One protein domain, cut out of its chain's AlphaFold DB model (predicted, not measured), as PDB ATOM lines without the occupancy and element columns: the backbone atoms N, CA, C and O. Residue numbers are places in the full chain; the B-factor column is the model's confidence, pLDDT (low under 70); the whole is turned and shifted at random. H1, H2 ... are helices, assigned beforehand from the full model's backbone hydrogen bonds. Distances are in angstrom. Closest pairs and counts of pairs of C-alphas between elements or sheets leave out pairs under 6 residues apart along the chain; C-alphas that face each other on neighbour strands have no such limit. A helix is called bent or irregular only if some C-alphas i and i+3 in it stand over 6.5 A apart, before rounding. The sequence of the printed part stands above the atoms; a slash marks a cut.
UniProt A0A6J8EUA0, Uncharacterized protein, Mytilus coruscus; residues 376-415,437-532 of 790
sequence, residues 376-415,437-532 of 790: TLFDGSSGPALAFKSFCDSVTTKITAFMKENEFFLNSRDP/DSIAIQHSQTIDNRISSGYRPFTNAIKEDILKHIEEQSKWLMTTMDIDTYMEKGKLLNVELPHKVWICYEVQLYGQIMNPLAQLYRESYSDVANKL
ATOM      1  N   THR A 376     -20.449 -15.534 -13.941       90.62
ATOM      2  CA  THR A 376     -19.205 -14.923 -13.448       90.62
ATOM      3  C   THR A 376     -19.013 -13.493 -13.963       90.62
ATOM      4  O   THR A 376     -18.561 -12.635 -13.207       90.62
ATOM      5  N   LEU A 377     -19.345 -13.215 -15.229       90.69
ATOM      6  CA  LEU A 377     -19.200 -11.883 -15.835       90.69
ATOM      7  C   LEU A 377     -20.276 -10.888 -15.385       90.69
ATOM      8  O   LEU A 377     -20.023  -9.684 -15.383       90.69
ATOM      9  N   PHE A 378     -21.462 -11.375 -15.019       87.44
ATOM     10  CA  PHE A 378     -22.577 -10.545 -14.554       87.44
ATOM     11  C   PHE A 378     -22.715 -10.498 -13.029       87.44
ATOM     12  O   PHE A 378     -23.492  -9.693 -12.512       87.44
ATOM     13  N   ASP A 379     -21.921 -11.277 -12.294       87.56
ATOM     14  CA  ASP A 379     -21.704 -11.060 -10.870       87.56
ATOM     15  C   ASP A 379     -20.932  -9.747 -10.677       87.56
ATOM     16  O   ASP A 379     -19.710  -9.686 -10.807       87.56
ATOM     17  N   GLY A 380     -21.660  -8.674 -10.350       83.81
ATOM     18  CA  GLY A 380     -21.110  -7.326 -10.176       83.81
ATOM     19  C   GLY A 380     -20.038  -7.196  -9.085       83.81
ATOM     20  O   GLY A 380     -19.465  -6.116  -8.932       83.81
ATOM     21  N   SER A 381     -19.768  -8.262  -8.329       88.12
ATOM     22  CA  SER A 381     -18.724  -8.316  -7.309       88.12
ATOM     23  C   SER A 381     -17.461  -9.076  -7.735       88.12
ATOM     24  O   SER A 381     -16.439  -8.979  -7.048       88.12
ATOM     25  N   SER A 382     -17.485  -9.794  -8.864       89.50
ATOM     26  CA  SER A 382     -16.364 -10.630  -9.293       89.50
ATOM     27  C   SER A 382     -15.239  -9.804  -9.941       89.50
ATOM     28  O   SER A 382     -15.462  -8.816 -10.646       89.50
ATOM     29  N   GLY A 383     -13.987 -10.213  -9.707       93.25
ATOM     30  CA  GLY A 383     -12.819  -9.607 -10.359       93.25
ATOM     31  C   GLY A 383     -12.894  -9.645 -11.896       93.25
ATOM     32  O   GLY A 383     -12.707  -8.592 -12.517       93.25
ATOM     33  N   PRO A 384     -13.219 -10.802 -12.514       92.94
ATOM     34  CA  PRO A 384     -13.436 -10.901 -13.957       92.94
ATOM     35  C   PRO A 384     -14.525  -9.952 -14.480       92.94
ATOM     36  O   PRO A 384     -14.311  -9.294 -15.495       92.94
ATOM     37  N   ALA A 385     -15.654  -9.800 -13.773       93.81
ATOM     38  CA  ALA A 385     -16.744  -8.908 -14.183       93.81
ATOM     39  C   ALA A 385     -16.314  -7.433 -14.252       93.81
ATOM     40  O   ALA A 385     -16.608  -6.727 -15.223       93.81
ATOM     41  N   LEU A 386     -15.578  -6.957 -13.243       94.81
ATOM     42  CA  LEU A 386     -15.064  -5.584 -13.217       94.81
ATOM     43  C   LEU A 386     -14.051  -5.334 -14.342       94.81
ATOM     44  O   LEU A 386     -14.090  -4.281 -14.985       94.81
ATOM     45  N   ALA A 387     -13.164  -6.300 -14.596       95.56
ATOM     46  CA  ALA A 387     -12.172  -6.209 -15.662       95.56
ATOM     47  C   ALA A 387     -12.816  -6.230 -17.058       95.56
ATOM     48  O   ALA A 387     -12.454  -5.406 -17.897       95.56
ATOM     49  N   PHE A 388     -13.803  -7.105 -17.275       95.88
ATOM     50  CA  PHE A 388     -14.620  -7.161 -18.488       95.88
ATOM     51  C   PHE A 388     -15.279  -5.809 -18.780       95.88
ATOM     52  O   PHE A 388     -15.058  -5.220 -19.839       95.88
ATOM     53  N   LYS A 389     -16.023  -5.261 -17.810       95.50
ATOM     54  CA  LYS A 389     -16.725  -3.981 -17.978       95.50
ATOM     55  C   LYS A 389     -15.758  -2.833 -18.266       95.50
ATOM     56  O   LYS A 389     -15.959  -2.077 -19.214       95.50
ATOM     57  N   SER A 390     -14.676  -2.737 -17.489       96.94
ATOM     58  CA  SER A 390     -13.657  -1.701 -17.681       96.94
ATOM     59  C   SER A 390     -12.991  -1.781 -19.055       96.94
ATOM     60  O   SER A 390     -12.645  -0.744 -19.623       96.94
ATOM     61  N   PHE A 391     -12.776  -2.987 -19.585       98.06
ATOM     62  CA  PHE A 391     -12.187  -3.173 -20.904       98.06
ATOM     63  C   PHE A 391     -13.149  -2.758 -22.022       98.06
ATOM     64  O   PHE A 391     -12.757  -1.973 -22.886       98.06
ATOM     65  N   CYS A 392     -14.410  -3.204 -21.969       97.62
ATOM     66  CA  CYS A 392     -15.448  -2.819 -22.930       97.62
ATOM     67  C   CYS A 392     -15.605  -1.292 -23.020       97.62
ATOM     68  O   CYS A 392     -15.589  -0.727 -24.120       97.62
ATOM     69  N   ASP A 393     -15.667  -0.614 -21.868       97.31
ATOM     70  CA  ASP A 393     -15.750   0.847 -21.786       97.31
ATOM     71  C   ASP A 393     -14.490   1.511 -22.365       97.31
ATOM     72  O   ASP A 393     -14.576   2.481 -23.130       97.31
ATOM     73  N   SER A 394     -13.303   0.976 -22.052       97.94
ATOM     74  CA  SER A 394     -12.035   1.504 -22.555       97.94
ATOM     75  C   SER A 394     -11.913   1.379 -24.073       97.94
ATOM     76  O   SER A 394     -11.501   2.348 -24.711       97.94
ATOM     77  N   VAL A 395     -12.226   0.221 -24.660       97.56
ATOM     78  CA  VAL A 395     -12.129   0.002 -26.115       97.56
ATOM     79  C   VAL A 395     -13.127   0.891 -26.845       97.56
ATOM     80  O   VAL A 395     -12.745   1.614 -27.765       97.56
ATOM     81  N   THR A 396     -14.377   0.925 -26.381       97.56
ATOM     82  CA  THR A 396     -15.423   1.773 -26.967       97.56
ATOM     83  C   THR A 396     -15.032   3.250 -26.924       97.56
ATOM     84  O   THR A 396     -15.183   3.966 -27.918       97.56
ATOM     85  N   THR A 397     -14.457   3.706 -25.806       97.81
ATOM     86  CA  THR A 397     -13.976   5.086 -25.653       97.81
ATOM     87  C   THR A 397     -12.798   5.384 -26.579       97.81
ATOM     88  O   THR A 397     -12.818   6.417 -27.246       97.81
ATOM     89  N   LYS A 398     -11.800   4.489 -26.668       97.75
ATOM     90  CA  LYS A 398     -10.646   4.640 -27.576       97.75
ATOM     91  C   LYS A 398     -11.105   4.768 -29.028       97.75
ATOM     92  O   LYS A 398     -10.700   5.709 -29.705       97.75
ATOM     93  N   ILE A 399     -11.972   3.859 -29.485       97.50
ATOM     94  CA  ILE A 399     -12.499   3.875 -30.855       97.50
ATOM     95  C   ILE A 399     -13.281   5.166 -31.098       97.50
ATOM     96  O   ILE A 399     -12.985   5.894 -32.036       97.50
ATOM     97  N   THR A 400     -14.227   5.509 -30.222       96.38
ATOM     98  CA  THR A 400     -15.057   6.715 -30.383       96.38
ATOM     99  C   THR A 400     -14.221   7.997 -30.403       96.38
ATOM    100  O   THR A 400     -14.512   8.906 -31.180       96.38
ATOM    101  N   ALA A 401     -13.190   8.092 -29.560       96.00
ATOM    102  CA  ALA A 401     -12.285   9.236 -29.539       96.00
ATOM    103  C   ALA A 401     -11.501   9.353 -30.852       96.00
ATOM    104  O   ALA A 401     -11.480  10.431 -31.442       96.00
ATOM    105  N   PHE A 402     -10.946   8.242 -31.343       95.38
ATOM    106  CA  PHE A 402     -10.232   8.195 -32.618       95.38
ATOM    107  C   PHE A 402     -11.134   8.565 -33.805       95.38
ATOM    108  O   PHE A 402     -10.748   9.367 -34.653       95.38
ATOM    109  N   MET A 403     -12.371   8.052 -33.835       93.56
ATOM    110  CA  MET A 403     -13.344   8.396 -34.876       93.56
ATOM    111  C   MET A 403     -13.664   9.898 -34.882       93.56
ATOM    112  O   MET A 403     -13.658  10.518 -35.942       93.56
ATOM    113  N   LYS A 404     -13.883  10.503 -33.706       93.56
ATOM    114  CA  LYS A 404     -14.145  11.948 -33.574       93.56
ATOM    115  C   LYS A 404     -12.945  12.804 -33.962       93.56
ATOM    116  O   LYS A 404     -13.117  13.862 -34.560       93.56
ATOM    117  N   GLU A 405     -11.740  12.369 -33.607       91.75
ATOM    118  CA  GLU A 405     -10.502  13.050 -33.981       91.75
ATOM    119  C   GLU A 405     -10.324  13.055 -35.507       91.75
ATOM    120  O   GLU A 405     -10.096  14.111 -36.099       91.75
ATOM    121  N   ASN A 406     -10.539  11.915 -36.167       87.81
ATOM    122  CA  ASN A 406     -10.490  11.835 -37.628       87.81
ATOM    123  C   ASN A 406     -11.588  12.660 -38.305       87.81
ATOM    124  O   ASN A 406     -11.317  13.327 -39.304       87.81
ATOM    125  N   GLU A 407     -12.809  12.664 -37.763       87.56
ATOM    126  CA  GLU A 407     -13.900  13.506 -38.263       87.56
ATOM    127  C   GLU A 407     -13.554  14.999 -38.142       87.56
ATOM    128  O   GLU A 407     -13.775  15.770 -39.076       87.56
ATOM    129  N   PHE A 408     -12.937  15.411 -37.031       86.75
ATOM    130  CA  PHE A 408     -12.448  16.777 -36.852       86.75
ATOM    131  C   PHE A 408     -11.394  17.142 -37.907       86.75
ATOM    132  O   PHE A 408     -11.496  18.201 -38.528       86.75
ATOM    133  N   PHE A 409     -10.427  16.260 -38.180       83.44
ATOM    134  CA  PHE A 409      -9.422  16.497 -39.219       83.44
ATOM    135  C   PHE A 409     -10.021  16.559 -40.630       83.44
ATOM    136  O   PHE A 409      -9.592  17.389 -41.433       83.44
ATOM    137  N   LEU A 410     -11.038  15.746 -40.926       79.38
ATOM    138  CA  LEU A 410     -11.770  15.795 -42.194       79.38
ATOM    139  C   LEU A 410     -12.563  17.100 -42.353       79.38
ATOM    140  O   LEU A 410     -12.489  17.725 -43.409       79.38
ATOM    141  N   ASN A 411     -13.259  17.538 -41.300       78.00
ATOM    142  CA  ASN A 411     -14.082  18.752 -41.307       78.00
ATOM    143  C   ASN A 411     -13.256  20.048 -41.238       78.00
ATOM    144  O   ASN A 411     -13.715  21.091 -41.689       78.00
ATOM    145  N   SER A 412     -12.036  19.994 -40.697       69.50
ATOM    146  CA  SER A 412     -11.099  21.127 -40.657       69.50
ATOM    147  C   SER A 412     -10.409  21.418 -41.996       69.50
ATOM    148  O   SER A 412      -9.625  22.364 -42.087       69.50
ATOM    149  N   ARG A 413     -10.692  20.632 -43.047       67.94
ATOM    150  CA  ARG A 413     -10.298  20.974 -44.417       67.94
ATOM    151  C   ARG A 413     -11.104  22.193 -44.866       67.94
ATOM    152  O   ARG A 413     -12.243  22.062 -45.306       67.94
ATOM    153  N   ASP A 414     -10.501  23.370 -44.734       51.41
ATOM    154  CA  ASP A 414     -11.081  24.636 -45.175       51.41
ATOM    155  C   ASP A 414     -11.368  24.566 -46.692       51.41
ATOM    156  O   ASP A 414     -10.437  24.356 -47.478       51.41
ATOM    157  N   PRO A 415     -12.625  24.717 -47.152       58.19
ATOM    158  CA  PRO A 415     -12.936  24.717 -48.585       58.19
ATOM    159  C   PRO A 415     -12.259  25.878 -49.338       58.19
ATOM    160  O   PRO A 415     -12.133  25.842 -50.565       58.19
ATOM    161  N   ASP A 437      -4.513  21.074 -62.127       41.06
ATOM    162  CA  ASP A 437      -5.291  19.835 -61.933       41.06
ATOM    163  C   ASP A 437      -4.401  18.671 -61.467       41.06
ATOM    164  O   ASP A 437      -4.787  17.872 -60.613       41.06
ATOM    165  N   SER A 438      -3.161  18.605 -61.961       43.47
ATOM    166  CA  SER A 438      -2.199  17.567 -61.566       43.47
ATOM    167  C   SER A 438      -1.751  17.707 -60.102       43.47
ATOM    168  O   SER A 438      -1.583  16.697 -59.417       43.47
ATOM    169  N   ILE A 439      -1.609  18.938 -59.594       44.25
ATOM    170  CA  ILE A 439      -1.224  19.213 -58.198       44.25
ATOM    171  C   ILE A 439      -2.401  18.984 -57.240       44.25
ATOM    172  O   ILE A 439      -2.204  18.400 -56.175       44.25
ATOM    173  N   ALA A 440      -3.628  19.361 -57.620       39.31
ATOM    174  CA  ALA A 440      -4.830  19.099 -56.821       39.31
ATOM    175  C   ALA A 440      -5.119  17.590 -56.684       39.31
ATOM    176  O   ALA A 440      -5.427  17.107 -55.590       39.31
ATOM    177  N   ILE A 441      -4.919  16.818 -57.762       45.62
ATOM    178  CA  ILE A 441      -5.022  15.350 -57.752       45.62
ATOM    179  C   ILE A 441      -3.910  14.724 -56.894       45.62
ATOM    180  O   ILE A 441      -4.177  13.793 -56.134       45.62
ATOM    181  N   GLN A 442      -2.678  15.245 -56.948       40.09
ATOM    182  CA  GLN A 442      -1.578  14.770 -56.099       40.09
ATOM    183  C   GLN A 442      -1.795  15.094 -54.613       40.09
ATOM    184  O   GLN A 442      -1.550  14.230 -53.770       40.09
ATOM    185  N   HIS A 443      -2.302  16.280 -54.264       42.03
ATOM    186  CA  HIS A 443      -2.626  16.630 -52.876       42.03
ATOM    187  C   HIS A 443      -3.795  15.795 -52.326       42.03
ATOM    188  O   HIS A 443      -3.681  15.265 -51.223       42.03
ATOM    189  N   SER A 444      -4.862  15.570 -53.105       39.59
ATOM    190  CA  SER A 444      -5.967  14.669 -52.731       39.59
ATOM    191  C   SER A 444      -5.490  13.225 -52.523       39.59
ATOM    192  O   SER A 444      -5.788  12.632 -51.490       39.59
ATOM    193  N   GLN A 445      -4.654  12.686 -53.420       42.50
ATOM    194  CA  GLN A 445      -4.094  11.332 -53.282       42.50
ATOM    195  C   GLN A 445      -3.124  11.204 -52.098       42.50
ATOM    196  O   GLN A 445      -3.087  10.168 -51.439       42.50
ATOM    197  N   THR A 446      -2.344  12.243 -51.794       45.00
ATOM    198  CA  THR A 446      -1.391  12.219 -50.671       45.00
ATOM    199  C   THR A 446      -2.109  12.262 -49.322       45.00
ATOM    200  O   THR A 446      -1.649  11.632 -48.369       45.00
ATOM    201  N   ILE A 447      -3.244  12.961 -49.225       44.91
ATOM    202  CA  ILE A 447      -4.021  13.028 -47.983       44.91
ATOM    203  C   ILE A 447      -4.919  11.788 -47.823       44.91
ATOM    204  O   ILE A 447      -4.977  11.255 -46.718       44.91
ATOM    205  N   ASP A 448      -5.510  11.248 -48.892       44.69
ATOM    206  CA  ASP A 448      -6.249   9.970 -48.837       44.69
ATOM    207  C   ASP A 448      -5.328   8.801 -48.449       44.69
ATOM    208  O   ASP A 448      -5.705   7.940 -47.651       44.69
ATOM    209  N   ASN A 449      -4.073   8.821 -48.916       49.06
ATOM    210  CA  ASN A 449      -3.043   7.880 -48.477       49.06
ATOM    211  C   ASN A 449      -2.651   8.087 -47.004       49.06
ATOM    212  O   ASN A 449      -2.374   7.107 -46.319       49.06
ATOM    213  N   ARG A 450      -2.645   9.326 -46.487       49.88
ATOM    214  CA  ARG A 450      -2.365   9.610 -45.066       49.88
ATOM    215  C   ARG A 450      -3.504   9.176 -44.146       49.88
ATOM    216  O   ARG A 450      -3.232   8.591 -43.103       49.88
ATOM    217  N   ILE A 451      -4.755   9.402 -44.539       52.12
ATOM    218  CA  ILE A 451      -5.934   9.001 -43.760       52.12
ATOM    219  C   ILE A 451      -6.056   7.475 -43.757       52.12
ATOM    220  O   ILE A 451      -6.094   6.876 -42.685       52.12
ATOM    221  N   SER A 452      -5.936   6.831 -44.923       57.47
ATOM    222  CA  SER A 452      -5.855   5.363 -45.019       57.47
ATOM    223  C   SER A 452      -4.662   4.787 -44.234       57.47
ATOM    224  O   SER A 452      -4.738   3.675 -43.715       57.47
ATOM    225  N   SER A 453      -3.561   5.542 -44.092       63.50
ATOM    226  CA  SER A 453      -2.404   5.125 -43.285       63.50
ATOM    227  C   SER A 453      -2.589   5.276 -41.774       63.50
ATOM    228  O   SER A 453      -1.842   4.641 -41.039       63.50
ATOM    229  N   GLY A 454      -3.542   6.089 -41.303       75.50
ATOM    230  CA  GLY A 454      -3.791   6.321 -39.874       75.50
ATOM    231  C   GLY A 454      -4.721   5.284 -39.243       75.50
ATOM    232  O   GLY A 454      -4.499   4.865 -38.107       75.50
ATOM    233  N   TYR A 455      -5.714   4.810 -39.999       84.50
ATOM    234  CA  TYR A 455      -6.647   3.776 -39.544       84.50
ATOM    235  C   TYR A 455      -5.950   2.441 -39.262       84.50
ATOM    236  O   TYR A 455      -6.193   1.834 -38.224       84.50
ATOM    237  N   ARG A 456      -5.027   2.009 -40.131       84.69
ATOM    238  CA  ARG A 456      -4.399   0.678 -40.043       84.69
ATOM    239  C   ARG A 456      -3.520   0.454 -38.792       84.69
ATOM    240  O   ARG A 456      -3.627  -0.602 -38.175       84.69
ATOM    241  N   PRO A 457      -2.654   1.393 -38.363       89.31
ATOM    242  CA  PRO A 457      -1.946   1.273 -37.089       89.31
ATOM    243  C   PRO A 457      -2.895   1.233 -35.889       89.31
ATOM    244  O   PRO A 457      -2.647   0.489 -34.942       89.31
ATOM    245  N   PHE A 458      -3.989   2.002 -35.931       93.56
ATOM    246  CA  PHE A 458      -4.969   2.026 -34.850       93.56
ATOM    247  C   PHE A 458      -5.795   0.733 -34.790       93.56
ATOM    248  O   PHE A 458      -5.967   0.178 -33.707       93.56
ATOM    249  N   THR A 459      -6.241   0.199 -35.933       92.56
ATOM    250  CA  THR A 459      -6.938  -1.097 -35.990       92.56
ATOM    251  C   THR A 459      -6.049  -2.224 -35.471       92.56
ATOM    252  O   THR A 459      -6.517  -3.034 -34.675       92.56
ATOM    253  N   ASN A 460      -4.757  -2.228 -35.822       91.56
ATOM    254  CA  ASN A 460      -3.785  -3.191 -35.296       91.56
ATOM    255  C   ASN A 460      -3.619  -3.082 -33.771       91.56
ATOM    256  O   ASN A 460      -3.611  -4.103 -33.089       91.56
ATOM    257  N   ALA A 461      -3.537  -1.867 -33.222       95.62
ATOM    258  CA  ALA A 461      -3.430  -1.672 -31.775       95.62
ATOM    259  C   ALA A 461      -4.687  -2.162 -31.028       95.62
ATOM    260  O   ALA A 461      -4.580  -2.840 -30.010       95.62
ATOM    261  N   ILE A 462      -5.883  -1.869 -31.554       97.25
ATOM    262  CA  ILE A 462      -7.150  -2.355 -30.983       97.25
ATOM    263  C   ILE A 462      -7.252  -3.884 -31.083       97.25
ATOM    264  O   ILE A 462      -7.678  -4.528 -30.127       97.25
ATOM    265  N   LYS A 463      -6.831  -4.472 -32.208       95.56
ATOM    266  CA  LYS A 463      -6.743  -5.927 -32.395       95.56
ATOM    267  C   LYS A 463      -5.864  -6.574 -31.322       95.56
ATOM    268  O   LYS A 463      -6.299  -7.527 -30.681       95.56
ATOM    269  N   GLU A 464      -4.649  -6.066 -31.122       96.44
ATOM    270  CA  GLU A 464      -3.715  -6.594 -30.118       96.44
ATOM    271  C   GLU A 464      -4.287  -6.492 -28.697       96.44
ATOM    272  O   GLU A 464      -4.225  -7.468 -27.944       96.44
ATOM    273  N   ASP A 465      -4.911  -5.358 -28.356       97.31
ATOM    274  CA  ASP A 465      -5.591  -5.156 -27.071       97.31
ATOM    275  C   ASP A 465      -6.714  -6.190 -26.853       97.31
ATOM    276  O   ASP A 465      -6.802  -6.784 -25.777       97.31
ATOM    277  N   ILE A 466      -7.558  -6.434 -27.866       97.56
ATOM    278  CA  ILE A 466      -8.673  -7.399 -27.802       97.56
ATOM    279  C   ILE A 466      -8.159  -8.828 -27.634       97.56
ATOM    280  O   ILE A 466      -8.590  -9.520 -26.710       97.56
ATOM    281  N   LEU A 467      -7.236  -9.273 -28.491       95.50
ATOM    282  CA  LEU A 467      -6.732 -10.649 -28.457       95.50
ATOM    283  C   LEU A 467      -6.042 -10.959 -27.126       95.50
ATOM    284  O   LEU A 467      -6.318 -11.991 -26.511       95.50
ATOM    285  N   LYS A 468      -5.211 -10.030 -26.638       96.25
ATOM    286  CA  LYS A 468      -4.554 -10.153 -25.336       96.25
ATOM    287  C   LYS A 468      -5.572 -10.222 -24.198       96.25
ATOM    288  O   LYS A 468      -5.453 -11.071 -23.317       96.25
ATOM    289  N   HIS A 469      -6.582  -9.355 -24.220       96.88
ATOM    290  CA  HIS A 469      -7.597  -9.324 -23.176       96.88
ATOM    291  C   HIS A 469      -8.433 -10.607 -23.130       96.88
ATOM    292  O   HIS A 469      -8.659 -11.142 -22.045       96.88
ATOM    293  N   ILE A 470      -8.859 -11.133 -24.284       95.75
ATOM    294  CA  ILE A 470      -9.598 -12.400 -24.336       95.75
ATOM    295  C   ILE A 470      -8.751 -13.543 -23.761       95.75
ATOM    296  O   ILE A 470      -9.264 -14.354 -22.988       95.75
ATOM    297  N   GLU A 471      -7.462 -13.612 -24.102       93.69
ATOM    298  CA  GLU A 471      -6.561 -14.644 -23.584       93.69
ATOM    299  C   GLU A 471      -6.417 -14.563 -22.053       93.69
ATOM    300  O   GLU A 471      -6.546 -15.575 -21.357       93.69
ATOM    301  N   GLU A 472      -6.190 -13.361 -21.518       95.25
ATOM    302  CA  GLU A 472      -6.069 -13.113 -20.076       95.25
ATOM    303  C   GLU A 472      -7.369 -13.445 -19.329       95.25
ATOM    304  O   GLU A 472      -7.337 -14.133 -18.304       95.25
ATOM    305  N   GLN A 473      -8.518 -13.015 -19.857       94.69
ATOM    306  CA  GLN A 473      -9.819 -13.270 -19.241       94.69
ATOM    307  C   GLN A 473     -10.211 -14.739 -19.305       94.69
ATOM    308  O   GLN A 473     -10.671 -15.275 -18.303       94.69
ATOM    309  N   SER A 474      -9.955 -15.428 -20.416       92.69
ATOM    310  CA  SER A 474     -10.231 -16.866 -20.528       92.69
ATOM    311  C   SER A 474      -9.443 -17.665 -19.483       92.69
ATOM    312  O   SER A 474     -10.000 -18.537 -18.817       92.69
ATOM    313  N   LYS A 475      -8.164 -17.322 -19.259       91.56
ATOM    314  CA  LYS A 475      -7.329 -17.934 -18.207       91.56
ATOM    315  C   LYS A 475      -7.860 -17.640 -16.800       91.56
ATOM    316  O   LYS A 475      -7.916 -18.538 -15.956       91.56
ATOM    317  N   TRP A 476      -8.273 -16.400 -16.541       93.25
ATOM    318  CA  TRP A 476      -8.809 -16.005 -15.237       93.25
ATOM    319  C   TRP A 476     -10.159 -16.673 -14.941       93.25
ATOM    320  O   TRP A 476     -10.378 -17.193 -13.845       93.25
ATOM    321  N   LEU A 477     -11.039 -16.731 -15.935       91.81
ATOM    322  CA  LEU A 477     -12.327 -17.410 -15.877       91.81
ATOM    323  C   LEU A 477     -12.161 -18.903 -15.571       91.81
ATOM    324  O   LEU A 477     -12.812 -19.409 -14.657       91.81
ATOM    325  N   MET A 478     -11.234 -19.583 -16.251       89.31
ATOM    326  CA  MET A 478     -10.896 -20.987 -15.971       89.31
ATOM    327  C   MET A 478     -10.491 -21.218 -14.507       89.31
ATOM    328  O   MET A 478     -10.978 -22.157 -13.878       89.31
ATOM    329  N   THR A 479      -9.670 -20.319 -13.952       88.50
ATOM    330  CA  THR A 479      -9.224 -20.384 -12.547       88.50
ATOM    331  C   THR A 479     -10.384 -20.128 -11.574       88.50
ATOM    332  O   THR A 479     -10.502 -20.776 -10.540       88.50
ATOM    333  N   THR A 480     -11.264 -19.175 -11.900       86.44
ATOM    334  CA  THR A 480     -12.363 -18.738 -11.019       86.44
ATOM    335  C   THR A 480     -13.484 -19.772 -10.934       86.44
ATOM    336  O   THR A 480     -14.067 -19.968  -9.873       86.44
ATOM    337  N   MET A 481     -13.769 -20.466 -12.037       82.25
ATOM    338  CA  MET A 481     -14.826 -21.479 -12.109       82.25
ATOM    339  C   MET A 481     -14.438 -22.834 -11.480       82.25
ATOM    340  O   MET A 481     -15.199 -23.796 -11.614       82.25
ATOM    341  N   ASP A 482     -13.270 -22.925 -10.828       72.00
ATOM    342  CA  ASP A 482     -12.689 -24.160 -10.276       72.00
ATOM    343  C   ASP A 482     -12.654 -25.306 -11.307       72.00
ATOM    344  O   ASP A 482     -12.893 -26.484 -11.022       72.00
ATOM    345  N   ILE A 483     -12.399 -24.945 -12.568       65.56
ATOM    346  CA  ILE A 483     -12.331 -25.910 -13.668       65.56
ATOM    347  C   ILE A 483     -11.055 -26.760 -13.559       65.56
ATOM    348  O   ILE A 483     -11.020 -27.887 -14.056       65.56
ATOM    349  N   ASP A 484     -10.039 -26.291 -12.834       49.53
ATOM    350  CA  ASP A 484      -8.795 -27.028 -12.590       49.53
ATOM    351  C   ASP A 484      -9.033 -28.368 -11.865       49.53
ATOM    352  O   ASP A 484      -8.367 -29.364 -12.167       49.53
ATOM    353  N   THR A 485     -10.084 -28.478 -11.045       49.88
ATOM    354  CA  THR A 485     -10.506 -29.739 -10.409       49.88
ATOM    355  C   THR A 485     -10.971 -30.797 -11.431       49.88
ATOM    356  O   THR A 485     -10.933 -32.001 -11.156       49.88
ATOM    357  N   TYR A 486     -11.354 -30.393 -12.653       51.28
ATOM    358  CA  TYR A 486     -11.633 -31.305 -13.774       51.28
ATOM    359  C   TYR A 486     -10.365 -31.759 -14.519       51.28
ATOM    360  O   TYR A 486     -10.401 -32.796 -15.186       51.28
ATOM    361  N   MET A 487      -9.252 -31.029 -14.394       45.97
ATOM    362  CA  MET A 487      -7.973 -31.320 -15.058       45.97
ATOM    363  C   MET A 487      -7.067 -32.251 -14.231       45.97
ATOM    364  O   MET A 487      -6.255 -32.980 -14.804       45.97
ATOM    365  N   GLU A 488      -7.232 -32.311 -12.903       43.97
ATOM    366  CA  GLU A 488      -6.351 -33.079 -11.997       43.97
ATOM    367  C   GLU A 488      -6.374 -34.614 -12.176       43.97
ATOM    368  O   GLU A 488      -5.508 -35.315 -11.649       43.97
ATOM    369  N   LYS A 489      -7.285 -35.183 -12.976       46.41
ATOM    370  CA  LYS A 489      -7.229 -36.610 -13.360       46.41
ATOM    371  C   LYS A 489      -6.655 -36.774 -14.760       46.41
ATOM    372  O   LYS A 489      -7.345 -37.172 -15.695       46.41
ATOM    373  N   GLY A 490      -5.363 -36.465 -14.851       43.38
ATOM    374  CA  GLY A 490      -4.540 -36.479 -16.052       43.38
ATOM    375  C   GLY A 490      -4.849 -37.605 -17.038       43.38
ATOM    376  O   GLY A 490      -4.606 -38.780 -16.768       43.38
ATOM    377  N   LYS A 491      -5.337 -37.195 -18.210       46.84
ATOM    378  CA  LYS A 491      -5.184 -37.834 -19.523       46.84
ATOM    379  C   LYS A 491      -5.650 -36.811 -20.558       46.84
ATOM    380  O   LYS A 491      -6.849 -36.658 -20.698       46.84
ATOM    381  N   LEU A 492      -4.705 -36.106 -21.190       41.84
ATOM    382  CA  LEU A 492      -4.659 -35.570 -22.574       41.84
ATOM    383  C   LEU A 492      -5.930 -35.064 -23.318       41.84
ATOM    384  O   LEU A 492      -5.799 -34.694 -24.476       41.84
ATOM    385  N   LEU A 493      -7.127 -35.017 -22.727       46.47
ATOM    386  CA  LEU A 493      -8.388 -34.909 -23.470       46.47
ATOM    387  C   LEU A 493      -9.018 -33.512 -23.528       46.47
ATOM    388  O   LEU A 493      -9.904 -33.325 -24.344       46.47
ATOM    389  N   ASN A 494      -8.580 -32.521 -22.750       56.84
ATOM    390  CA  ASN A 494      -9.308 -31.244 -22.670       56.84
ATOM    391  C   ASN A 494      -8.565 -30.051 -23.292       56.84
ATOM    392  O   ASN A 494      -8.607 -28.950 -22.750       56.84
ATOM    393  N   VAL A 495      -7.921 -30.230 -24.452       61.25
ATOM    394  CA  VAL A 495      -7.499 -29.074 -25.277       61.25
ATOM    395  C   VAL A 495      -8.720 -28.222 -25.677       61.25
ATOM    396  O   VAL A 495      -8.604 -27.019 -25.872       61.25
ATOM    397  N   GLU A 496      -9.912 -28.822 -25.708       72.69
ATOM    398  CA  GLU A 496     -11.159 -28.184 -26.145       72.69
ATOM    399  C   GLU A 496     -11.796 -27.260 -25.083       72.69
ATOM    400  O   GLU A 496     -12.507 -26.321 -25.432       72.69
ATOM    401  N   LEU A 497     -11.522 -27.454 -23.785       80.81
ATOM    402  CA  LEU A 497     -12.183 -26.676 -22.726       80.81
ATOM    403  C   LEU A 497     -11.734 -25.200 -22.664       80.81
ATOM    404  O   LEU A 497     -12.605 -24.332 -22.577       80.81
ATOM    405  N   PRO A 498     -10.428 -24.871 -22.767       86.06
ATOM    406  CA  PRO A 498      -9.986 -23.486 -22.924       86.06
ATOM    407  C   PRO A 498     -10.591 -22.807 -24.158       86.06
ATOM    408  O   PRO A 498     -10.998 -21.651 -24.068       86.06
ATOM    409  N   HIS A 499     -10.700 -23.524 -25.284       88.19
ATOM    410  CA  HIS A 499     -11.341 -22.998 -26.493       88.19
ATOM    411  C   HIS A 499     -12.826 -22.726 -26.253       88.19
ATOM    412  O   HIS A 499     -13.331 -21.695 -26.677       88.19
ATOM    413  N   LYS A 500     -13.526 -23.587 -25.507       86.00
ATOM    414  CA  LYS A 500     -14.932 -23.353 -25.177       86.00
ATOM    415  C   LYS A 500     -15.133 -22.143 -24.267       86.00
ATOM    416  O   LYS A 500     -16.005 -21.329 -24.545       86.00
ATOM    417  N   VAL A 501     -14.320 -21.981 -23.219       91.31
ATOM    418  CA  VAL A 501     -14.385 -20.771 -22.376       91.31
ATOM    419  C   VAL A 501     -14.103 -19.521 -23.202       91.31
ATOM    420  O   VAL A 501     -14.816 -18.532 -23.051       91.31
ATOM    421  N   TRP A 502     -13.131 -19.589 -24.115       93.31
ATOM    422  CA  TRP A 502     -12.848 -18.518 -25.068       93.31
ATOM    423  C   TRP A 502     -14.081 -18.192 -25.926       93.31
ATOM    424  O   TRP A 502     -14.481 -17.033 -25.987       93.31
ATOM    425  N   ILE A 503     -14.732 -19.207 -26.515       90.81
ATOM    426  CA  ILE A 503     -15.932 -19.043 -27.357       90.81
ATOM    427  C   ILE A 503     -17.085 -18.436 -26.548       90.81
ATOM    428  O   ILE A 503     -17.704 -17.464 -26.970       90.81
ATOM    429  N   CYS A 504     -17.362 -18.950 -25.349       91.25
ATOM    430  CA  CYS A 504     -18.417 -18.411 -24.491       91.25
ATOM    431  C   CYS A 504     -18.131 -16.962 -24.064       91.25
ATOM    432  O   CYS A 504     -19.053 -16.148 -23.986       91.25
ATOM    433  N   TYR A 505     -16.865 -16.634 -23.793       95.31
ATOM    434  CA  TYR A 505     -16.445 -15.290 -23.414       95.31
ATOM    435  C   TYR A 505     -16.565 -14.299 -24.574       95.31
ATOM    436  O   TYR A 505     -17.103 -13.204 -24.392       95.31
ATOM    437  N   GLU A 506     -16.110 -14.672 -25.773       95.06
ATOM    438  CA  GLU A 506     -16.122 -13.766 -26.922       95.06
ATOM    439  C   GLU A 506     -17.537 -13.339 -27.319       95.06
ATOM    440  O   GLU A 506     -17.739 -12.190 -27.707       95.06
ATOM    441  N   VAL A 507     -18.535 -14.212 -27.139       92.75
ATOM    442  CA  VAL A 507     -19.944 -13.888 -27.386       92.75
ATOM    443  C   VAL A 507     -20.387 -12.724 -26.499       92.75
ATOM    444  O   VAL A 507     -21.042 -11.799 -26.982       92.75
ATOM    445  N   GLN A 508     -19.990 -12.726 -25.221       94.38
ATOM    446  CA  GLN A 508     -20.316 -11.644 -24.287       94.38
ATOM    447  C   GLN A 508     -19.528 -10.367 -24.602       94.38
ATOM    448  O   GLN A 508     -20.091  -9.272 -24.586       94.38
ATOM    449  N   LEU A 509     -18.239 -10.499 -24.930       96.44
ATOM    450  CA  LEU A 509     -17.373  -9.370 -25.267       96.44
ATOM    451  C   LEU A 509     -17.838  -8.647 -26.530       96.44
ATOM    452  O   LEU A 509     -18.084  -7.440 -26.504       96.44
ATOM    453  N   TYR A 510     -17.989  -9.372 -27.637       96.75
ATOM    454  CA  TYR A 510     -18.386  -8.779 -28.908       96.75
ATOM    455  C   TYR A 510     -19.830  -8.281 -28.893       96.75
ATOM    456  O   TYR A 510     -20.123  -7.304 -29.576       96.75
ATOM    457  N   GLY A 511     -20.700  -8.841 -28.045       94.19
ATOM    458  CA  GLY A 511     -22.016  -8.256 -27.770       94.19
ATOM    459  C   GLY A 511     -21.952  -6.794 -27.301       94.19
ATOM    460  O   GLY A 511     -22.857  -6.022 -27.599       94.19
ATOM    461  N   GLN A 512     -20.865  -6.387 -26.633       95.31
ATOM    462  CA  GLN A 512     -20.665  -5.012 -26.158       95.31
ATOM    463  C   GLN A 512     -19.860  -4.146 -27.137       95.31
ATOM    464  O   GLN A 512     -20.162  -2.964 -27.306       95.31
ATOM    465  N   ILE A 513     -18.832  -4.707 -27.788       97.06
ATOM    466  CA  ILE A 513     -17.862  -3.912 -28.568       97.06
ATOM    467  C   ILE A 513     -18.001  -4.027 -30.093       97.06
ATOM    468  O   ILE A 513     -17.325  -3.286 -30.805       97.06
ATOM    469  N   MET A 514     -18.842  -4.920 -30.635       97.06
ATOM    470  CA  MET A 514     -18.870  -5.162 -32.087       97.06
ATOM    471  C   MET A 514     -19.335  -3.941 -32.885       97.06
ATOM    472  O   MET A 514     -18.753  -3.655 -33.923       97.06
ATOM    473  N   ASN A 515     -20.322  -3.176 -32.412       96.50
ATOM    474  CA  ASN A 515     -20.812  -1.996 -33.137       96.50
ATOM    475  C   ASN A 515     -19.717  -0.941 -33.407       96.50
ATOM    476  O   ASN A 515     -19.488  -0.613 -34.576       96.50
ATOM    477  N   PRO A 516     -18.998  -0.416 -32.390       97.19
ATOM    478  CA  PRO A 516     -17.911   0.530 -32.641       97.19
ATOM    479  C   PRO A 516     -16.761  -0.108 -33.435       97.19
ATOM    480  O   PRO A 516     -16.142   0.559 -34.263       97.19
ATOM    481  N   LEU A 517     -16.493  -1.402 -33.238       97.31
ATOM    482  CA  LEU A 517     -15.442  -2.113 -33.963       97.31
ATOM    483  C   LEU A 517     -15.764  -2.263 -35.456       97.31
ATOM    484  O   LEU A 517     -14.935  -1.942 -36.301       97.31
ATOM    485  N   ALA A 518     -16.984  -2.675 -35.795       96.81
ATOM    486  CA  ALA A 518     -17.460  -2.770 -37.169       96.81
ATOM    487  C   ALA A 518     -17.437  -1.400 -37.860       96.81
ATOM    488  O   ALA A 518     -17.036  -1.312 -39.019       96.81
ATOM    489  N   GLN A 519     -17.785  -0.324 -37.145       96.19
ATOM    490  CA  GLN A 519     -17.663   1.040 -37.661       96.19
ATOM    491  C   GLN A 519     -16.203   1.405 -37.966       96.19
ATOM    492  O   GLN A 519     -15.923   1.913 -39.049       96.19
ATOM    493  N   LEU A 520     -15.265   1.103 -37.060       96.31
ATOM    494  CA  LEU A 520     -13.839   1.352 -37.282       96.31
ATOM    495  C   LEU A 520     -13.323   0.634 -38.537       96.31
ATOM    496  O   LEU A 520     -12.654   1.246 -39.371       96.31
ATOM    497  N   TYR A 521     -13.649  -0.652 -38.700       96.50
ATOM    498  CA  TYR A 521     -13.262  -1.413 -39.892       96.50
ATOM    499  C   TYR A 521     -13.955  -0.881 -41.148       96.50
ATOM    500  O   TYR A 521     -13.309  -0.733 -42.182       96.50
ATOM    501  N   ARG A 522     -15.238  -0.519 -41.070       95.25
ATOM    502  CA  ARG A 522     -15.953   0.075 -42.203       95.25
ATOM    503  C   ARG A 522     -15.250   1.326 -42.708       95.25
ATOM    504  O   ARG A 522     -14.986   1.410 -43.899       95.25
ATOM    505  N   GLU A 523     -14.887   2.252 -41.831       92.94
ATOM    506  CA  GLU A 523     -14.187   3.483 -42.229       92.94
ATOM    507  C   GLU A 523     -12.758   3.214 -42.728       92.94
ATOM    508  O   GLU A 523     -12.267   3.901 -43.619       92.94
ATOM    509  N   SER A 524     -12.114   2.154 -42.232       91.38
ATOM    510  CA  SER A 524     -10.777   1.743 -42.682       91.38
ATOM    511  C   SER A 524     -10.763   1.171 -44.107       91.38
ATOM    512  O   SER A 524      -9.746   1.261 -44.797       91.38
ATOM    513  N   TYR A 525     -11.866   0.555 -44.548       92.31
ATOM    514  CA  TYR A 525     -11.923  -0.226 -45.792       92.31
ATOM    515  C   TYR A 525     -12.991   0.246 -46.799       92.31
ATOM    516  O   TYR A 525     -13.010  -0.247 -47.935       92.31
ATOM    517  N   SER A 526     -13.851   1.206 -46.438       92.06
ATOM    518  CA  SER A 526     -14.973   1.676 -47.263       92.06
ATOM    519  C   SER A 526     -14.519   2.240 -48.604       92.06
ATOM    520  O   SER A 526     -15.136   1.935 -49.620       92.06
ATOM    521  N   ASP A 527     -13.433   3.009 -48.655       90.81
ATOM    522  CA  ASP A 527     -12.932   3.607 -49.898       90.81
ATOM    523  C   ASP A 527     -12.510   2.554 -50.925       90.81
ATOM    524  O   ASP A 527     -12.830   2.658 -52.114       90.81
ATOM    525  N   VAL A 528     -11.796   1.522 -50.469       91.06
ATOM    526  CA  VAL A 528     -11.355   0.411 -51.321       91.06
ATOM    527  C   VAL A 528     -12.564  -0.389 -51.789       91.06
ATOM    528  O   VAL A 528     -12.698  -0.642 -52.988       91.06
ATOM    529  N   ALA A 529     -13.476  -0.725 -50.874       93.75
ATOM    530  CA  ALA A 529     -14.686  -1.469 -51.195       93.75
ATOM    531  C   ALA A 529     -15.613  -0.702 -52.152       93.75
ATOM    532  O   ALA A 529     -16.151  -1.290 -53.086       93.75
ATOM    533  N   ASN A 530     -15.757   0.616 -51.977       94.88
ATOM    534  CA  ASN A 530     -16.526   1.481 -52.870       94.88
ATOM    535  C   ASN A 530     -15.927   1.483 -54.277       94.88
ATOM    536  O   ASN A 530     -16.640   1.225 -55.243       94.88
ATOM    537  N   LYS A 531     -14.616   1.727 -54.406       93.75
ATOM    538  CA  LYS A 531     -13.924   1.702 -55.709       93.75
ATOM    539  C   LYS A 531     -14.088   0.350 -56.397       93.75
ATOM    540  O   LYS A 531     -14.354   0.306 -57.597       93.75
ATOM    541  N   LEU A 532     -13.980  -0.731 -55.627       93.81
ATOM    542  CA  LEU A 532     -14.170  -2.085 -56.122       93.81
ATOM    543  C   LEU A 532     -15.607  -2.315 -56.605       93.81
ATOM    544  O   LEU A 532     -15.801  -2.794 -57.717       93.81
TER     545      LEU A 532
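AT A GLANCE: This is residues 376 to 415 and 437 to 532 of the 790 residues of an uncharacterized protein of Mytilus coruscus (UniProt A0A6J8EUA0). Three helices, H1, H2 and H4, run side by side as an up-and-down bundle, each against the one before. Residues 437 to 447 of H2 stick out at one end, and residues 488 to 493 at the other. The printed part has 136 residues with four named helices, H1 to H4, no named strand, class all helix; it is loose, radius of gyration of the C-alphas 20.8 A, spanning 74 by 33 by 19 A.

IN THESE COORDINATES: H2, residues 437 to 480, begins at (-5.291, 19.835, -61.933) and is 64.3 A long. H1, residues 383 to 411, is 42.0 A. H3 is residues 484 to 487, 5.0 A. H4, residues 496 to 532, 39.9 A, ends at (-14.170, -2.085, -56.122); it has a kink of 73 degrees near residue 513 and is irregular, C-alphas 524 and 527 being 7.8 A apart.

HOW THE PARTS SIT: H2 touches H4, closest C-alphas Ser 474 and Trp 502, 5.5 A, at a shallow tilt of 5 degrees, opposite ways. Residues 462 to 477 of H2 alone touch H1, closest C-alphas Gln 473 and Pro 384, 6.8 A. Residues 509 to 520 of H4 alone touch H1, closest C-alphas Ile 513 and Cys 392, 6.2 A. H3 is apart from H1 and H4. Every O i to N i+4 pair is within hydrogen-bond range in H1, 37 of 40 in H2, 27 of 33 in H4; H3 is too short for one.

THE WHOLE: Residues 416 to 436 are cut out, a 16.1 A gap between C-alphas 415 and 437. Of the links printed whole, H2 to H3 is tight and H3 to H4 short. Residues 412 to 415, 437 to 453 and 483 to 495 have pLDDT under 70.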